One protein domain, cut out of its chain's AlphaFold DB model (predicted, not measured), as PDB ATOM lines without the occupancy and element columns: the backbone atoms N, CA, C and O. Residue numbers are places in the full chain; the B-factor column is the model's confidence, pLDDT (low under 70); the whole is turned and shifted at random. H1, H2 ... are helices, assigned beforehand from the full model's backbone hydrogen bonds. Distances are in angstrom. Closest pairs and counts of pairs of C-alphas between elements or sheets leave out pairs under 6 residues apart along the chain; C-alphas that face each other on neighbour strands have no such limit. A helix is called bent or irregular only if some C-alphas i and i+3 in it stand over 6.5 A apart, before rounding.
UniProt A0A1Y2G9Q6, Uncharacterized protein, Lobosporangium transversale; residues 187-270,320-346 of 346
ATOM      1  N   GLU A 187      23.600   1.262  27.303       63.25
ATOM      2  CA  GLU A 187      23.156  -0.132  27.352       63.25
ATOM      3  C   GLU A 187      23.439  -0.753  28.729       63.25
ATOM      4  O   GLU A 187      22.551  -1.345  29.335       63.25
ATOM      5  N   ALA A 188      24.625  -0.526  29.304       60.94
ATOM      6  CA  ALA A 188      24.949  -0.991  30.654       60.94
ATOM      7  C   ALA A 188      24.074  -0.357  31.754       60.94
ATOM      8  O   ALA A 188      23.820  -1.006  32.769       60.94
ATOM      9  N   ALA A 189      23.608   0.883  31.568       61.59
ATOM     10  CA  ALA A 189      22.679   1.538  32.488       61.59
ATOM     11  C   ALA A 189      21.262   0.947  32.384       61.59
ATOM     12  O   ALA A 189      20.642   0.688  33.413       61.59
ATOM     13  N   LYS A 190      20.788   0.638  31.168       63.72
ATOM     14  CA  LYS A 190      19.512  -0.073  30.944       63.72
ATOM     15  C   LYS A 190      19.536  -1.480  31.547       63.72
ATOM     16  O   LYS A 190      18.570  -1.914  32.168       63.72
ATOM     17  N   LEU A 191      20.677  -2.159  31.449       65.81
ATOM     18  CA  LEU A 191      20.911  -3.465  32.069       65.81
ATOM     19  C   LEU A 191      20.929  -3.429  33.603       65.81
ATOM     20  O   LEU A 191      20.633  -4.437  34.234       65.81
ATOM     21  N   ALA A 192      21.253  -2.288  34.213       61.19
ATOM     22  CA  ALA A 192      21.256  -2.136  35.668       61.19
ATOM     23  C   ALA A 192      19.851  -1.920  36.260       61.19
ATOM     24  O   ALA A 192      19.666  -2.132  37.454       61.19
ATOM     25  N   THR A 193      18.873  -1.508  35.445       62.19
ATOM     26  CA  THR A 193      17.468  -1.338  35.865       62.19
ATOM     27  C   THR A 193      16.625  -2.605  35.723       62.19
ATOM     28  O   THR A 193      15.466  -2.626  36.124       62.19
ATOM     29  N   LEU A 194      17.191  -3.651  35.122       70.19
ATOM     30  CA  LEU A 194      16.539  -4.939  34.941       70.19
ATOM     31  C   LEU A 194      16.504  -5.724  36.260       70.19
ATOM     32  O   LEU A 194      17.456  -5.702  37.036       70.19
ATOM     33  N   ASP A 195      15.396  -6.426  36.509       70.56
ATOM     34  CA  ASP A 195      15.220  -7.231  37.718       70.56
ATOM     35  C   ASP A 195      16.191  -8.428  37.740       70.56
ATOM     36  O   ASP A 195      16.007  -9.423  37.036       70.56
ATOM     37  N   THR A 196      17.229  -8.341  38.574       72.56
ATOM     38  CA  THR A 196      18.217  -9.408  38.791       72.56
ATOM     39  C   THR A 196      17.868 -10.330  39.965       72.56
ATOM     40  O   THR A 196      18.759 -10.994  40.500       72.56
ATOM     41  N   SER A 197      16.605 -10.368  40.406       71.38
ATOM     42  CA  SER A 197      16.150 -11.152  41.566       71.38
ATOM     43  C   SER A 197      16.537 -12.634  41.486       71.38
ATOM     44  O   SER A 197      16.903 -13.247  42.493       71.38
ATOM     45  N   THR A 198      16.557 -13.220  40.280       83.75
ATOM     46  CA  THR A 198      17.042 -14.592  40.106       83.75
ATOM     47  C   THR A 198      18.534 -14.627  39.742       83.75
ATOM     48  O   THR A 198      18.996 -13.899  38.857       83.75
ATOM     49  N   PRO A 199      19.323 -15.536  40.345       84.81
ATOM     50  CA  PRO A 199      20.751 -15.631  40.052       84.81
ATOM     51  C   PRO A 199      21.102 -15.947  38.588       84.81
ATOM     52  O   PRO A 199      22.240 -15.735  38.178       84.81
ATOM     53  N   GLY A 200      20.167 -16.508  37.813       87.81
ATOM     54  CA  GLY A 200      20.349 -16.734  36.377       87.81
ATOM     55  C   GLY A 200      20.268 -15.443  35.563       87.81
ATOM     56  O   GLY A 200      21.077 -15.250  34.658       87.81
ATOM     57  N   LEU A 201      19.359 -14.536  35.925       90.94
ATOM     58  CA  LEU A 201      19.231 -13.222  35.289       90.94
ATOM     59  C   LEU A 201      20.430 -12.329  35.616       90.94
ATOM     60  O   LEU A 201      21.033 -11.754  34.712       90.94
ATOM     61  N   ALA A 202      20.860 -12.313  36.883       90.88
ATOM     62  CA  ALA A 202      22.084 -11.621  37.293       90.88
ATOM     63  C   ALA A 202      23.307 -12.085  36.478       90.88
ATOM     64  O   ALA A 202      24.109 -11.269  36.029       90.88
ATOM     65  N   TYR A 203      23.409 -13.394  36.224       93.62
ATOM     66  CA  TYR A 203      24.479 -13.978  35.416       93.62
ATOM     67  C   TYR A 203      24.449 -13.524  33.948       93.62
ATOM     68  O   TYR A 203      25.512 -13.283  33.375       93.62
ATOM     69  N   LEU A 204      23.265 -13.371  33.339       93.31
ATOM     70  CA  LEU A 204      23.130 -12.826  31.979       93.31
ATOM     71  C   LEU A 204      23.559 -11.358  31.907       93.31
ATOM     72  O   LEU A 204      24.287 -10.963  30.993       93.31
ATOM     73  N   VAL A 205      23.143 -10.558  32.888       92.12
ATOM     74  CA  VAL A 205      23.521  -9.142  32.973       92.12
ATOM     75  C   VAL A 205      25.031  -8.996  33.175       92.12
ATOM     76  O   VAL A 205      25.671  -8.208  32.476       92.12
ATOM     77  N   GLU A 206      25.629  -9.783  34.073       92.00
ATOM     78  CA  GLU A 206      27.077  -9.796  34.307       92.00
ATOM     79  C   GLU A 206      27.851 -10.218  33.053       92.00
ATOM     80  O   GLU A 206      28.833  -9.568  32.688       92.00
ATOM     81  N   TRP A 207      27.372 -11.252  32.353       94.56
ATOM     82  CA  TRP A 207      27.943 -11.693  31.082       94.56
ATOM     83  C   TRP A 207      27.946 -10.563  30.049       94.56
ATOM     84  O   TRP A 207      28.980 -10.285  29.443       94.56
ATOM     85  N   LYS A 208      26.824  -9.858  29.878       92.31
ATOM     86  CA  LYS A 208      26.707  -8.771  28.897       92.31
ATOM     87  C   LYS A 208      27.546  -7.547  29.287       92.31
ATOM     88  O   LYS A 208      28.225  -6.968  28.437       92.31
ATOM     89  N   LYS A 209      27.553  -7.171  30.570       91.31
ATOM     90  CA  LYS A 209      28.279  -5.998  31.090       91.31
ATOM     91  C   LYS A 209      29.798  -6.210  31.099       91.31
ATOM     92  O   LYS A 209      30.550  -5.347  30.630       91.31
ATOM     93  N   SER A 210      30.242  -7.370  31.578       91.06
ATOM     94  CA  SER A 210      31.634  -7.647  31.949       91.06
ATOM     95  C   SER A 210      32.186  -8.911  31.287       91.06
ATOM     96  O   SER A 210      32.802  -9.739  31.950       91.06
ATOM     97  N   ARG A 211      32.052  -9.036  29.959       90.25
ATOM     98  CA  ARG A 211      32.557 -10.187  29.175       90.25
ATOM     99  C   ARG A 211      33.984 -10.642  29.506       90.25
ATOM    100  O   ARG A 211      34.242 -11.836  29.478       90.25
ATOM    101  N   ALA A 212      34.897  -9.712  29.795       88.56
ATOM    102  CA  ALA A 212      36.308 -10.019  30.050       88.56
ATOM    103  C   ALA A 212      36.575 -10.601  31.451       88.56
ATOM    104  O   ALA A 212      37.472 -11.419  31.606       88.56
ATOM    105  N   ALA A 213      35.806 -10.183  32.460       88.75
ATOM    106  CA  ALA A 213      35.949 -10.647  33.844       88.75
ATOM    107  C   ALA A 213      34.927 -11.734  34.210       88.75
ATOM    108  O   ALA A 213      34.970 -12.299  35.302       88.75
ATOM    109  N   TRP A 214      33.985 -12.016  33.309       92.75
ATOM    110  CA  TRP A 214      32.918 -12.962  33.555       92.75
ATOM    111  C   TRP A 214      33.456 -14.386  33.633       92.75
ATOM    112  O   TRP A 214      34.171 -14.872  32.755       92.75
ATOM    113  N   LYS A 215      33.057 -15.079  34.695       91.62
ATOM    114  CA  LYS A 215      33.390 -16.479  34.903       91.62
ATOM    115  C   LYS A 215      32.240 -17.347  34.427       91.62
ATOM    116  O   LYS A 215      31.114 -17.199  34.891       91.62
ATOM    117  N   PHE A 216      32.544 -18.317  33.572       92.00
ATOM    118  CA  PHE A 216      31.568 -19.314  33.157       92.00
ATOM    119  C   PHE A 216      31.023 -20.075  34.377       92.00
ATOM    120  O   PHE A 216      31.770 -20.720  35.118       92.00
ATOM    121  N   GLN A 217      29.708 -19.990  34.596       91.12
ATOM    122  CA  GLN A 217      29.007 -20.707  35.660       91.12
ATOM    123  C   GLN A 217      28.055 -21.715  35.029       91.12
ATOM    124  O   GLN A 217      26.890 -21.427  34.750       91.12
ATOM    125  N   LYS A 218      28.544 -22.940  34.850       88.62
ATOM    126  CA  LYS A 218      27.806 -24.020  34.191       88.62
ATOM    127  C   LYS A 218      26.428 -24.283  34.810       88.62
ATOM    128  O   LYS A 218      25.450 -24.463  34.092       88.62
ATOM    129  N   MET A 219      26.311 -24.205  36.136       89.25
ATOM    130  CA  MET A 219      25.025 -24.307  36.842       89.25
ATOM    131  C   MET A 219      24.013 -23.237  36.422       89.25
ATOM    132  O   MET A 219      22.832 -23.545  36.269       89.25
ATOM    133  N   ARG A 220      24.459 -21.991  36.209       92.69
ATOM    134  CA  ARG A 220      23.587 -20.909  35.728       92.69
ATOM    135  C   ARG A 220      23.197 -21.129  34.277       92.69
ATOM    136  O   ARG A 220      22.030 -20.968  33.956       92.69
ATOM    137  N   GLN A 221      24.127 -21.572  33.433       91.56
ATOM    138  CA  GLN A 221      23.817 -21.932  32.049       91.56
ATOM    139  C   GLN A 221      22.743 -23.024  31.976       91.56
ATOM    140  O   GLN A 221      21.762 -22.865  31.260       91.56
ATOM    141  N   VAL A 222      22.910 -24.119  32.722       91.00
ATOM    142  CA  VAL A 222      21.921 -25.209  32.758       91.00
ATOM    143  C   VAL A 222      20.576 -24.698  33.266       91.00
ATOM    144  O   VAL A 222      19.538 -25.052  32.714       91.00
ATOM    145  N   TRP A 223      20.583 -23.848  34.296       92.50
ATOM    146  CA  TRP A 223      19.365 -23.220  34.798       92.50
ATOM    147  C   TRP A 223      18.677 -22.368  33.725       92.50
ATOM    148  O   TRP A 223      17.477 -22.514  33.537       92.50
ATOM    149  N   LEU A 224      19.422 -21.541  32.992       93.25
ATOM    150  CA  LEU A 224      18.879 -20.702  31.922       93.25
ATOM    151  C   LEU A 224      18.255 -21.541  30.808       93.25
ATOM    152  O   LEU A 224      17.109 -21.313  30.440       93.25
ATOM    153  N   LEU A 225      18.971 -22.562  30.331       91.75
ATOM    154  CA  LEU A 225      18.461 -23.464  29.298       91.75
ATOM    155  C   LEU A 225      17.218 -24.240  29.765       91.75
ATOM    156  O   LEU A 225      16.331 -24.518  28.972       91.75
ATOM    157  N   ASN A 226      17.108 -24.558  31.058       89.94
ATOM    158  CA  ASN A 226      15.919 -25.222  31.593       89.94
ATOM    159  C   ASN A 226      14.679 -24.322  31.657       89.94
ATOM    160  O   ASN A 226      13.571 -24.850  31.592       89.94
ATOM    161  N   HIS A 227      14.860 -23.011  31.814       90.06
ATOM    162  CA  HIS A 227      13.768 -22.063  32.052       90.06
ATOM    163  C   HIS A 227      13.579 -21.064  30.907       90.06
ATOM    164  O   HIS A 227      12.814 -20.115  31.045       90.06
ATOM    165  N   MET A 228      14.232 -21.280  29.763       91.38
ATOM    166  CA  MET A 228      14.172 -20.350  28.634       91.38
ATOM    167  C   MET A 228      12.755 -20.153  28.084       91.38
ATOM    168  O   MET A 228      12.425 -19.064  27.628       91.38
ATOM    169  N   TYR A 229      11.885 -21.157  28.192       91.31
ATOM    170  CA  TYR A 229      10.503 -21.065  27.711       91.31
ATOM    171  C   TYR A 229       9.494 -20.566  28.754       91.31
ATOM    172  O   TYR A 229       8.311 -20.453  28.442       91.31
ATOM    173  N   ASP A 230       9.928 -20.302  29.988       89.69
ATOM    174  CA  ASP A 230       9.054 -19.779  31.037       89.69
ATOM    175  C   ASP A 230       9.194 -18.255  31.124       89.69
ATOM    176  O   ASP A 230      10.238 -17.735  31.524       89.69
ATOM    177  N   ASP A 231       8.131 -17.539  30.760       88.38
ATOM    178  CA  ASP A 231       8.098 -16.073  30.799       88.38
ATOM    179  C   ASP A 231       8.221 -15.515  32.222       88.38
ATOM    180  O   ASP A 231       8.797 -14.448  32.423       88.38
ATOM    181  N   LYS A 232       7.782 -16.272  33.236       87.00
ATOM    182  CA  LYS A 232       7.853 -15.836  34.639       87.00
ATOM    183  C   LYS A 232       9.279 -15.883  35.177       87.00
ATOM    184  O   LYS A 232       9.656 -15.065  36.011       87.00
ATOM    185  N   GLN A 233      10.066 -16.861  34.733       87.88
ATOM    186  CA  GLN A 233      11.437 -17.067  35.216       87.88
ATOM    187  C   GLN A 233      12.470 -16.323  34.381       87.88
ATOM    188  O   GLN A 233      13.482 -15.861  34.915       87.88
ATOM    189  N   LEU A 234      12.213 -16.209  33.082       89.56
ATOM    190  CA  LEU A 234      13.026 -15.455  32.152       89.56
ATOM    191  C   LEU A 234      12.126 -14.400  31.495       89.56
ATOM    192  O   LEU A 234      11.553 -14.683  30.442       89.56
ATOM    193  N   PRO A 235      11.964 -13.213  32.108       91.06
ATOM    194  CA  PRO A 235      11.116 -12.159  31.565       91.06
ATOM    195  C   PRO A 235      11.584 -11.719  30.184       91.06
ATOM    196  O   PRO A 235      12.789 -11.698  29.910       91.06
ATOM    197  N   SER A 236      10.642 -11.286  29.350       89.38
ATOM    198  CA  SER A 236      10.918 -10.814  27.986       89.38
ATOM    199  C   SER A 236      12.015  -9.737  27.921       89.38
ATOM    200  O   SER A 236      12.824  -9.739  27.001       89.38
ATOM    201  N   SER A 237      12.161  -8.896  28.950       90.25
ATOM    202  CA  SER A 237      13.220  -7.877  29.022       90.25
ATOM    203  C   SER A 237      14.652  -8.442  29.060       90.25
ATOM    204  O   SER A 237      15.599  -7.748  28.704       90.25
ATOM    205  N   HIS A 238      14.824  -9.690  29.506       90.62
ATOM    206  CA  HIS A 238      16.110 -10.396  29.498       90.62
ATOM    207  C   HIS A 238      16.237 -11.386  28.335       90.62
ATOM    208  O   HIS A 238      17.316 -11.956  28.144       90.62
ATOM    209  N   TRP A 239      15.159 -11.603  27.573       94.12
ATOM    210  CA  TRP A 239      15.128 -12.556  26.469       94.12
ATOM    211  C   TRP A 239      16.168 -12.206  25.411       94.12
ATOM    212  O   TRP A 239      16.971 -13.058  25.052       94.12
ATOM    213  N   ASP A 240      16.256 -10.936  25.019       93.31
ATOM    214  CA  ASP A 240      17.221 -10.483  24.011       93.31
ATOM    215  C   ASP A 240      18.676 -10.752  24.434       93.31
ATOM    216  O   ASP A 240      19.492 -11.249  23.656       93.31
ATOM    217  N   ILE A 241      19.000 -10.513  25.710       93.69
ATOM    218  CA  ILE A 241      20.334 -10.791  26.267       93.69
ATOM    219  C   ILE A 241      20.601 -12.298  26.269       93.69
ATOM    220  O   ILE A 241      21.712 -12.742  25.969       93.69
ATOM    221  N   PHE A 242      19.587 -13.095  26.616       94.88
ATOM    222  CA  PHE A 242      19.673 -14.547  26.565       94.88
ATOM    223  C   PHE A 242      19.887 -15.050  25.132       94.88
ATOM    224  O   PHE A 242      20.719 -15.931  24.929       94.88
ATOM    225  N   LEU A 243      19.213 -14.468  24.138       94.88
ATOM    226  CA  LEU A 243      19.379 -14.792  22.722       94.88
ATOM    227  C   LEU A 243      20.812 -14.522  22.232       94.88
ATOM    228  O   LEU A 243      21.421 -15.354  21.552       94.88
ATOM    229  N   GLU A 244      21.404 -13.401  22.639       94.69
ATOM    230  CA  GLU A 244      22.826 -13.149  22.392       94.69
ATOM    231  C   GLU A 244      23.727 -14.160  23.115       94.69
ATOM    232  O   GLU A 244      24.738 -14.600  22.565       94.69
ATOM    233  N   TYR A 245      23.373 -14.542  24.345       94.81
ATOM    234  CA  TYR A 245      24.123 -15.528  25.121       94.81
ATOM    235  C   TYR A 245      24.119 -16.902  24.463       94.81
ATOM    236  O   TYR A 245      25.177 -17.528  24.344       94.81
ATOM    237  N   ILE A 246      22.957 -17.369  24.000       94.06
ATOM    238  CA  ILE A 246      22.853 -18.668  23.337       94.06
ATOM    239  C   ILE A 246      23.599 -18.693  22.008       94.06
ATOM    240  O   ILE A 246      24.179 -19.723  21.674       94.06
ATOM    241  N   ARG A 247      23.650 -17.569  21.282       93.81
ATOM    242  CA  ARG A 247      24.408 -17.447  20.028       93.81
ATOM    243  C   ARG A 247      25.889 -17.779  20.217       93.81
ATOM    244  O   ARG A 247      26.499 -18.398  19.347       93.81
ATOM    245  N   ASP A 248      26.449 -17.405  21.363       92.31
ATOM    246  CA  ASP A 248      27.847 -17.666  21.707       92.31
ATOM    247  C   ASP A 248      28.081 -19.077  22.281       92.31
ATOM    248  O   ASP A 248      29.228 -19.459  22.544       92.31
ATOM    249  N   LEU A 249      27.025 -19.881  22.468       91.88
ATOM    250  CA  LEU A 249      27.154 -21.256  22.944       91.88
ATOM    251  C   LEU A 249      27.795 -22.155  21.892       91.88
ATOM    252  O   LEU A 249      27.441 -22.167  20.714       91.88
ATOM    253  N   LYS A 250      28.715 -22.998  22.360       88.50
ATOM    254  CA  LYS A 250      29.443 -23.958  21.528       88.50
ATOM    255  C   LYS A 250      29.274 -25.381  22.055       88.50
ATOM    256  O   LYS A 250      29.055 -25.607  23.245       88.50
ATOM    257  N   GLY A 251      29.399 -26.346  21.146       90.38
ATOM    258  CA  GLY A 251      29.409 -27.773  21.461       90.38
ATOM    259  C   GLY A 251      28.056 -28.321  21.916       90.38
ATOM    260  O   GLY A 251      27.006 -27.966  21.382       90.38
ATOM    261  N   ALA A 252      28.090 -29.214  22.910       87.88
ATOM    262  CA  ALA A 252      26.927 -29.992  23.335       87.88
ATOM    263  C   ALA A 252      25.741 -29.124  23.779       87.88
ATOM    264  O   ALA A 252      24.611 -29.439  23.429       87.88
ATOM    265  N   ALA A 253      25.989 -28.018  24.490       88.69
ATOM    266  CA  ALA A 253      24.925 -27.140  24.978       88.69
ATOM    267  C   ALA A 253      24.092 -26.530  23.836       88.69
ATOM    268  O   ALA A 253      22.870 -26.473  23.945       88.69
ATOM    269  N   ARG A 254      24.733 -26.137  22.724       92.62
ATOM    270  CA  ARG A 254      24.041 -25.616  21.534       92.62
ATOM    271  C   ARG A 254      23.183 -26.695  20.879       92.62
ATOM    272  O   ARG A 254      22.008 -26.463  20.629       92.62
ATOM    273  N   ASN A 255      23.752 -27.877  20.644       91.25
ATOM    274  CA  ASN A 255      23.024 -28.985  20.013       91.25
ATOM    275  C   ASN A 255      21.795 -29.383  20.833       91.25
ATOM    276  O   ASN A 255      20.727 -29.624  20.287       91.25
ATOM    277  N   ILE A 256      21.957 -29.408  22.153       89.50
ATOM    278  CA  ILE A 256      20.899 -29.717  23.103       89.50
ATOM    279  C   ILE A 256      19.791 -28.652  23.077       89.50
ATOM    280  O   ILE A 256      18.617 -29.010  23.044       89.50
ATOM    281  N   ALA A 257      20.149 -27.364  23.044       91.50
ATOM    282  CA  ALA A 257      19.176 -26.279  22.927       91.50
ATOM    283  C   ALA A 257      18.393 -26.351  21.602       91.50
ATOM    284  O   ALA A 257      17.177 -26.195  21.608       91.50
ATOM    285  N   VAL A 258      19.066 -26.659  20.485       92.75
ATOM    286  CA  VAL A 258      18.420 -26.847  19.173       92.75
ATOM    287  C   VAL A 258      17.485 -28.056  19.174       92.75
ATOM    288  O   VAL A 258      16.356 -27.949  18.706       92.75
ATOM    289  N   GLU A 259      17.925 -29.207  19.690       91.06
ATOM    290  CA  GLU A 259      17.082 -30.408  19.785       91.06
ATOM    291  C   GLU A 259      15.838 -30.161  20.652       91.06
ATOM    292  O   GLU A 259      14.742 -30.585  20.286       91.06
ATOM    293  N   GLU A 260      15.986 -29.462  21.780       89.50
ATOM    294  CA  GLU A 260      14.851 -29.117  22.639       89.50
ATOM    295  C   GLU A 260      13.903 -28.134  21.947       89.50
ATOM    296  O   GLU A 260      12.697 -28.352  21.979       89.50
ATOM    297  N   ALA A 261      14.428 -27.112  21.270       91.81
ATOM    298  CA  ALA A 261      13.607 -26.149  20.546       91.81
ATOM    299  C   ALA A 261      12.828 -26.800  19.392       91.81
ATOM    300  O   ALA A 261      11.631 -26.559  19.267       91.81
ATOM    301  N   LYS A 262      13.454 -27.700  18.618       92.25
ATOM    302  CA  LYS A 262      12.747 -28.499  17.599       92.25
ATOM    303  C   LYS A 262      11.613 -29.303  18.218       92.25
ATOM    304  O   LYS A 262      10.484 -29.223  17.762       92.25
ATOM    305  N   LYS A 263      11.893 -30.003  19.321       90.31
ATOM    306  CA  LYS A 263      10.879 -30.786  20.032       90.31
ATOM    307  C   LYS A 263       9.720 -29.923  20.541       90.31
ATOM    308  O   LYS A 263       8.593 -30.398  20.567       90.31
ATOM    309  N   THR A 264       9.991 -28.702  20.994       89.06
ATOM    310  CA  THR A 264       8.949 -27.775  21.454       89.06
ATOM    311  C   THR A 264       8.087 -27.268  20.300       89.06
ATOM    312  O   THR A 264       6.890 -27.109  20.501       89.06
ATOM    313  N   VAL A 265       8.664 -27.048  19.116       89.00
ATOM    314  CA  VAL A 265       7.916 -26.653  17.910       89.00
ATOM    315  C   VAL A 265       7.100 -27.816  17.343       89.00
ATOM    316  O   VAL A 265       5.964 -27.615  16.935       89.00
ATOM    317  N   ASP A 266       7.650 -29.030  17.367       87.44
ATOM    318  CA  ASP A 266       6.981 -30.245  16.882       87.44
ATOM    319  C   ASP A 266       5.959 -30.815  17.889       87.44
ATOM    320  O   ASP A 266       5.295 -31.815  17.607       87.44
ATOM    321  N   ALA A 267       5.856 -30.241  19.092       81.81
ATOM    322  CA  ALA A 267       4.902 -30.701  20.091       81.81
ATOM    323  C   ALA A 267       3.473 -30.327  19.658       81.81
ATOM    324  O   ALA A 267       3.240 -29.167  19.321       81.81
ATOM    325  N   PRO A 268       2.509 -31.268  19.702       62.53
ATOM    326  CA  PRO A 268       1.123 -30.951  19.391       62.53
ATOM    327  C   PRO A 268       0.612 -29.892  20.372       62.53
ATOM    328  O   PRO A 268       0.806 -30.014  21.588       62.53
ATOM    329  N   GLU A 269      -0.015 -28.841  19.841       66.12
ATOM    330  CA  GLU A 269      -0.742 -27.881  20.668       66.12
ATOM    331  C   GLU A 269      -1.848 -28.619  21.441       66.12
ATOM    332  O   GLU A 269      -2.367 -29.624  20.950       66.12
ATOM    333  N   PRO A 270      -2.188 -28.193  22.671       58.06
ATOM    334  CA  PRO A 270      -3.302 -28.793  23.390       58.06
ATOM    335  C   PRO A 270      -4.587 -28.583  22.578       58.06
ATOM    336  O   PRO A 270      -5.091 -27.462  22.509       58.06
ATOM    337  N   ALA A 320     -11.403 -21.226  35.862       80.12
ATOM    338  CA  ALA A 320     -11.086 -22.291  34.912       80.12
ATOM    339  C   ALA A 320     -10.911 -21.756  33.477       80.12
ATOM    340  O   ALA A 320      -9.976 -22.155  32.772       80.12
ATOM    341  N   LYS A 321     -11.762 -20.811  33.052       81.62
ATOM    342  CA  LYS A 321     -11.632 -20.126  31.754       81.62
ATOM    343  C   LYS A 321     -10.348 -19.300  31.685       81.62
ATOM    344  O   LYS A 321      -9.602 -19.421  30.710       81.62
ATOM    345  N   GLU A 322     -10.040 -18.527  32.723       82.62
ATOM    346  CA  GLU A 322      -8.794 -17.760  32.818       82.62
ATOM    347  C   GLU A 322      -7.557 -18.665  32.798       82.62
ATOM    348  O   GLU A 322      -6.598 -18.379  32.078       82.62
ATOM    349  N   ALA A 323      -7.590 -19.801  33.502       83.25
ATOM    350  CA  ALA A 323      -6.501 -20.774  33.487       83.25
ATOM    351  C   ALA A 323      -6.281 -21.379  32.090       83.25
ATOM    352  O   ALA A 323      -5.131 -21.543  31.673       83.25
ATOM    353  N   LYS A 324      -7.354 -21.665  31.335       86.38
ATOM    354  CA  LYS A 324      -7.246 -22.146  29.946       86.38
ATOM    355  C   LYS A 324      -6.654 -21.071  29.029       86.38
ATOM    356  O   LYS A 324      -5.784 -21.380  28.214       86.38
ATOM    357  N   ILE A 325      -7.062 -19.811  29.187       85.56
ATOM    358  CA  ILE A 325      -6.507 -18.678  28.427       85.56
ATOM    359  C   ILE A 325      -5.019 -18.480  28.747       85.56
ATOM    360  O   ILE A 325      -4.207 -18.343  27.832       85.56
ATOM    361  N   GLU A 326      -4.639 -18.505  30.023       86.88
ATOM    362  CA  GLU A 326      -3.244 -18.372  30.454       86.88
ATOM    363  C   GLU A 326      -2.389 -19.554  29.974       86.88
ATOM    364  O   GLU A 326      -1.258 -19.364  29.528       86.88
ATOM    365  N   ALA A 327      -2.937 -20.774  29.977       86.25
ATOM    366  CA  ALA A 327      -2.266 -21.941  29.414       86.25
ATOM    367  C   ALA A 327      -1.995 -21.757  27.914       86.25
ATOM    368  O   ALA A 327      -0.850 -21.950  27.494       86.25
ATOM    369  N   LYS A 328      -2.990 -21.301  27.136       88.44
ATOM    370  CA  LYS A 328      -2.827 -20.982  25.705       88.44
ATOM    371  C   LYS A 328      -1.779 -19.892  25.481       88.44
ATOM    372  O   LYS A 328      -0.863 -20.090  24.687       88.44
ATOM    373  N   ARG A 329      -1.837 -18.786  26.233       88.25
ATOM    374  CA  ARG A 329      -0.818 -17.719  26.173       88.25
ATOM    375  C   ARG A 329       0.573 -18.262  26.481       88.25
ATOM    376  O   ARG A 329       1.512 -18.009  25.734       88.25
ATOM    377  N   SER A 330       0.711 -19.059  27.539       87.69
ATOM    378  CA  SER A 330       1.997 -19.649  27.913       87.69
ATOM    379  C   SER A 330       2.520 -20.625  26.853       87.69
ATOM    380  O   SER A 330       3.723 -20.661  26.607       87.69
ATOM    381  N   ALA A 331       1.645 -21.395  26.196       89.62
ATOM    382  CA  ALA A 331       2.008 -22.285  25.095       89.62
ATOM    383  C   ALA A 331       2.494 -21.490  23.877       89.62
ATOM    384  O   ALA A 331       3.566 -21.779  23.346       89.62
ATOM    385  N   GLN A 332       1.779 -20.423  23.519       90.44
ATOM    386  CA  GLN A 332       2.169 -19.523  22.438       90.44
ATOM    387  C   GLN A 332       3.523 -18.852  22.709       90.44
ATOM    388  O   GLN A 332       4.375 -18.790  21.821       90.44
ATOM    389  N   VAL A 333       3.771 -18.396  23.944       91.31
ATOM    390  CA  VAL A 333       5.075 -17.827  24.320       91.31
ATOM    391  C   VAL A 333       6.176 -18.878  24.190       91.31
ATOM    392  O   VAL A 333       7.205 -18.589  23.575       91.31
ATOM    393  N   LYS A 334       5.959 -20.105  24.687       92.00
ATOM    394  CA  LYS A 334       6.920 -21.214  24.544       92.00
ATOM    395  C   LYS A 334       7.257 -21.480  23.075       92.00
ATOM    396  O   LYS A 334       8.437 -21.601  22.752       92.00
ATOM    397  N   LEU A 335       6.246 -21.522  22.204       92.88
ATOM    398  CA  LEU A 335       6.424 -21.725  20.767       92.88
ATOM    399  C   LEU A 335       7.230 -20.583  20.134       92.88
ATOM    400  O   LEU A 335       8.224 -20.844  19.459       92.88
ATOM    401  N   SER A 336       6.864 -19.325  20.406       93.69
ATOM    402  CA  SER A 336       7.583 -18.160  19.863       93.69
ATOM    403  C   SER A 336       9.063 -18.167  20.259       93.69
ATOM    404  O   SER A 336       9.943 -18.018  19.415       93.69
ATOM    405  N   ARG A 337       9.350 -18.469  21.530       94.50
ATOM    406  CA  ARG A 337      10.714 -18.541  22.054       94.50
ATOM    407  C   ARG A 337      11.498 -19.701  21.455       94.50
ATOM    408  O   ARG A 337      12.683 -19.552  21.169       94.50
ATOM    409  N   ALA A 338      10.865 -20.854  21.243       93.44
ATOM    410  CA  ALA A 338      11.503 -21.979  20.564       93.44
ATOM    411  C   ALA A 338      11.873 -21.630  19.116       93.44
ATOM    412  O   ALA A 338      12.985 -21.936  18.682       93.44
ATOM    413  N   LEU A 339      10.999 -20.923  18.397       94.25
ATOM    414  CA  LEU A 339      11.295 -20.433  17.050       94.25
ATOM    415  C   LEU A 339      12.457 -19.431  17.039       94.25
ATOM    416  O   LEU A 339      13.335 -19.549  16.185       94.25
ATOM    417  N   ASP A 340      12.522 -18.505  17.998       94.94
ATOM    418  CA  ASP A 340      13.652 -17.572  18.129       94.94
ATOM    419  C   ASP A 340      14.980 -18.304  18.366       94.94
ATOM    420  O   ASP A 340      15.996 -18.004  17.730       94.94
ATOM    421  N   VAL A 341      14.971 -19.304  19.254       93.75
ATOM    422  CA  VAL A 341      16.146 -20.143  19.532       93.75
ATOM    423  C   VAL A 341      16.594 -20.871  18.264       93.75
ATOM    424  O   VAL A 341      17.787 -20.870  17.949       93.75
ATOM    425  N   LEU A 342      15.660 -21.454  17.505       93.69
ATOM    426  CA  LEU A 342      15.977 -22.098  16.229       93.69
ATOM    427  C   LEU A 342      16.515 -21.099  15.211       93.69
ATOM    428  O   LEU A 342      17.509 -21.392  14.564       93.69
ATOM    429  N   ARG A 343      15.933 -19.906  15.110       94.75
ATOM    430  CA  ARG A 343      16.386 -18.867  14.179       94.75
ATOM    431  C   ARG A 343      17.838 -18.442  14.419       94.75
ATOM    432  O   ARG A 343      18.515 -18.042  13.477       94.75
ATOM    433  N   ILE A 344      18.298 -18.473  15.667       93.62
ATOM    434  CA  ILE A 344      19.656 -18.051  16.036       93.62
ATOM    435  C   ILE A 344      20.660 -19.206  15.973       93.62
ATOM    436  O   ILE A 344      21.836 -18.974  15.685       93.62
ATOM    437  N   LEU A 345      20.229 -20.429  16.292       90.56
ATOM    438  CA  LEU A 345      21.129 -21.570  16.468       90.56
ATOM    439  C   LEU A 345      21.104 -22.599  15.337       90.56
ATOM    440  O   LEU A 345      22.072 -23.367  15.261       90.56
ATOM    441  N   ALA A 346      20.042 -22.666  14.534       78.44
ATOM    442  CA  ALA A 346      19.980 -23.487  13.323       78.44
ATOM    443  C   ALA A 346      20.689 -22.764  12.175       78.44
ATOM    444  O   ALA A 346      21.450 -23.461  11.465       78.44
TER     445      ALA A 346
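This is residues 187 to 270 and 320 to 346 of the 346 residues of an uncharacterized protein of Lobosporangium transversale (UniProt A0A1Y2G9Q6). Picture a small cluster of crossed helices with one long helix slanting out of it: H2 packs across both H3 and H4, short H1 folds against the last part of H2, and on the other side H5 crosses the second half of H6. The end of H6 packs on the end of H4, while residues 320 to 326 of H6 stick out as a free arm. The printed part has 111 residues with six named helices, H1 to H6 in order along the chain, no named strand, and the class all helix. It is compact, with a radius of gyration of the C-alphas of 14.7 A, and spans 46 by 32 by 23 A.

Start at H1, residues 187 to 192, which forms a helical hairpin with H2, residues 199 to 209, at a shallow tilt of 27 degrees; their closest C-alphas, of Ala 188 and Lys 209, are 6.0 A apart. H2 is the hub, touching three helices. It touches H3, residues 218 to 227, closest at the C-alphas of Gly 200 and Arg 220, 5.3 A, only just about perpendicular at 70.3 degrees. It touches H4, residues 236 to 247, closest at the C-alphas of Leu 204 and Phe 242, 6.7 A, at a steep tilt of 66 degrees. H3 and H4 are near each other. H5, residues 252 to 265, touches H6, residues 320 to 345, opposite ways at a steep tilt of 44 degrees; look at Ala 261 and Ala 338, whose C-alphas are closest at 4.7 A. H6 does this with residues 334 to 345 alone. H4 touches H6 with residues 243 to 247 alone, closest at the C-alphas of Arg 247 and Ile 344, 6.2 A. H2 and H6 are apart. Each O i to N i+4 pair is within hydrogen-bond range in H1, H2, H3, H5 and H6, against 6 of 8 in H4.

Find C-alpha 187 at (23.156, -0.132, 27.352), where H1 begins, 8.8 A long. H2 measures 15.2 A, H3 14.3 A and H4 17.0 A; H4 is irregular, only just, with C-alphas 237 and 240 6.9 A apart. H5 runs 20.0 A from C-alpha 252 at (26.927, -29.992, 23.335). H6 runs 37.1 A to C-alpha 345 at (21.129, -21.570, 16.468).

The two C-alphas farthest apart, of Ala 212 and Ala 320, are 49.2 A apart. Residues 271 to 319 are not printed, and C-alphas 270 and 320 stand 15.4 A apart across this cut. Of the links that are printed whole, H4 to H5 is tight and the other three are short. The mean pLDDT of the printed part is 87.2; residues 187 to 193 and 268 to 270 are under 70.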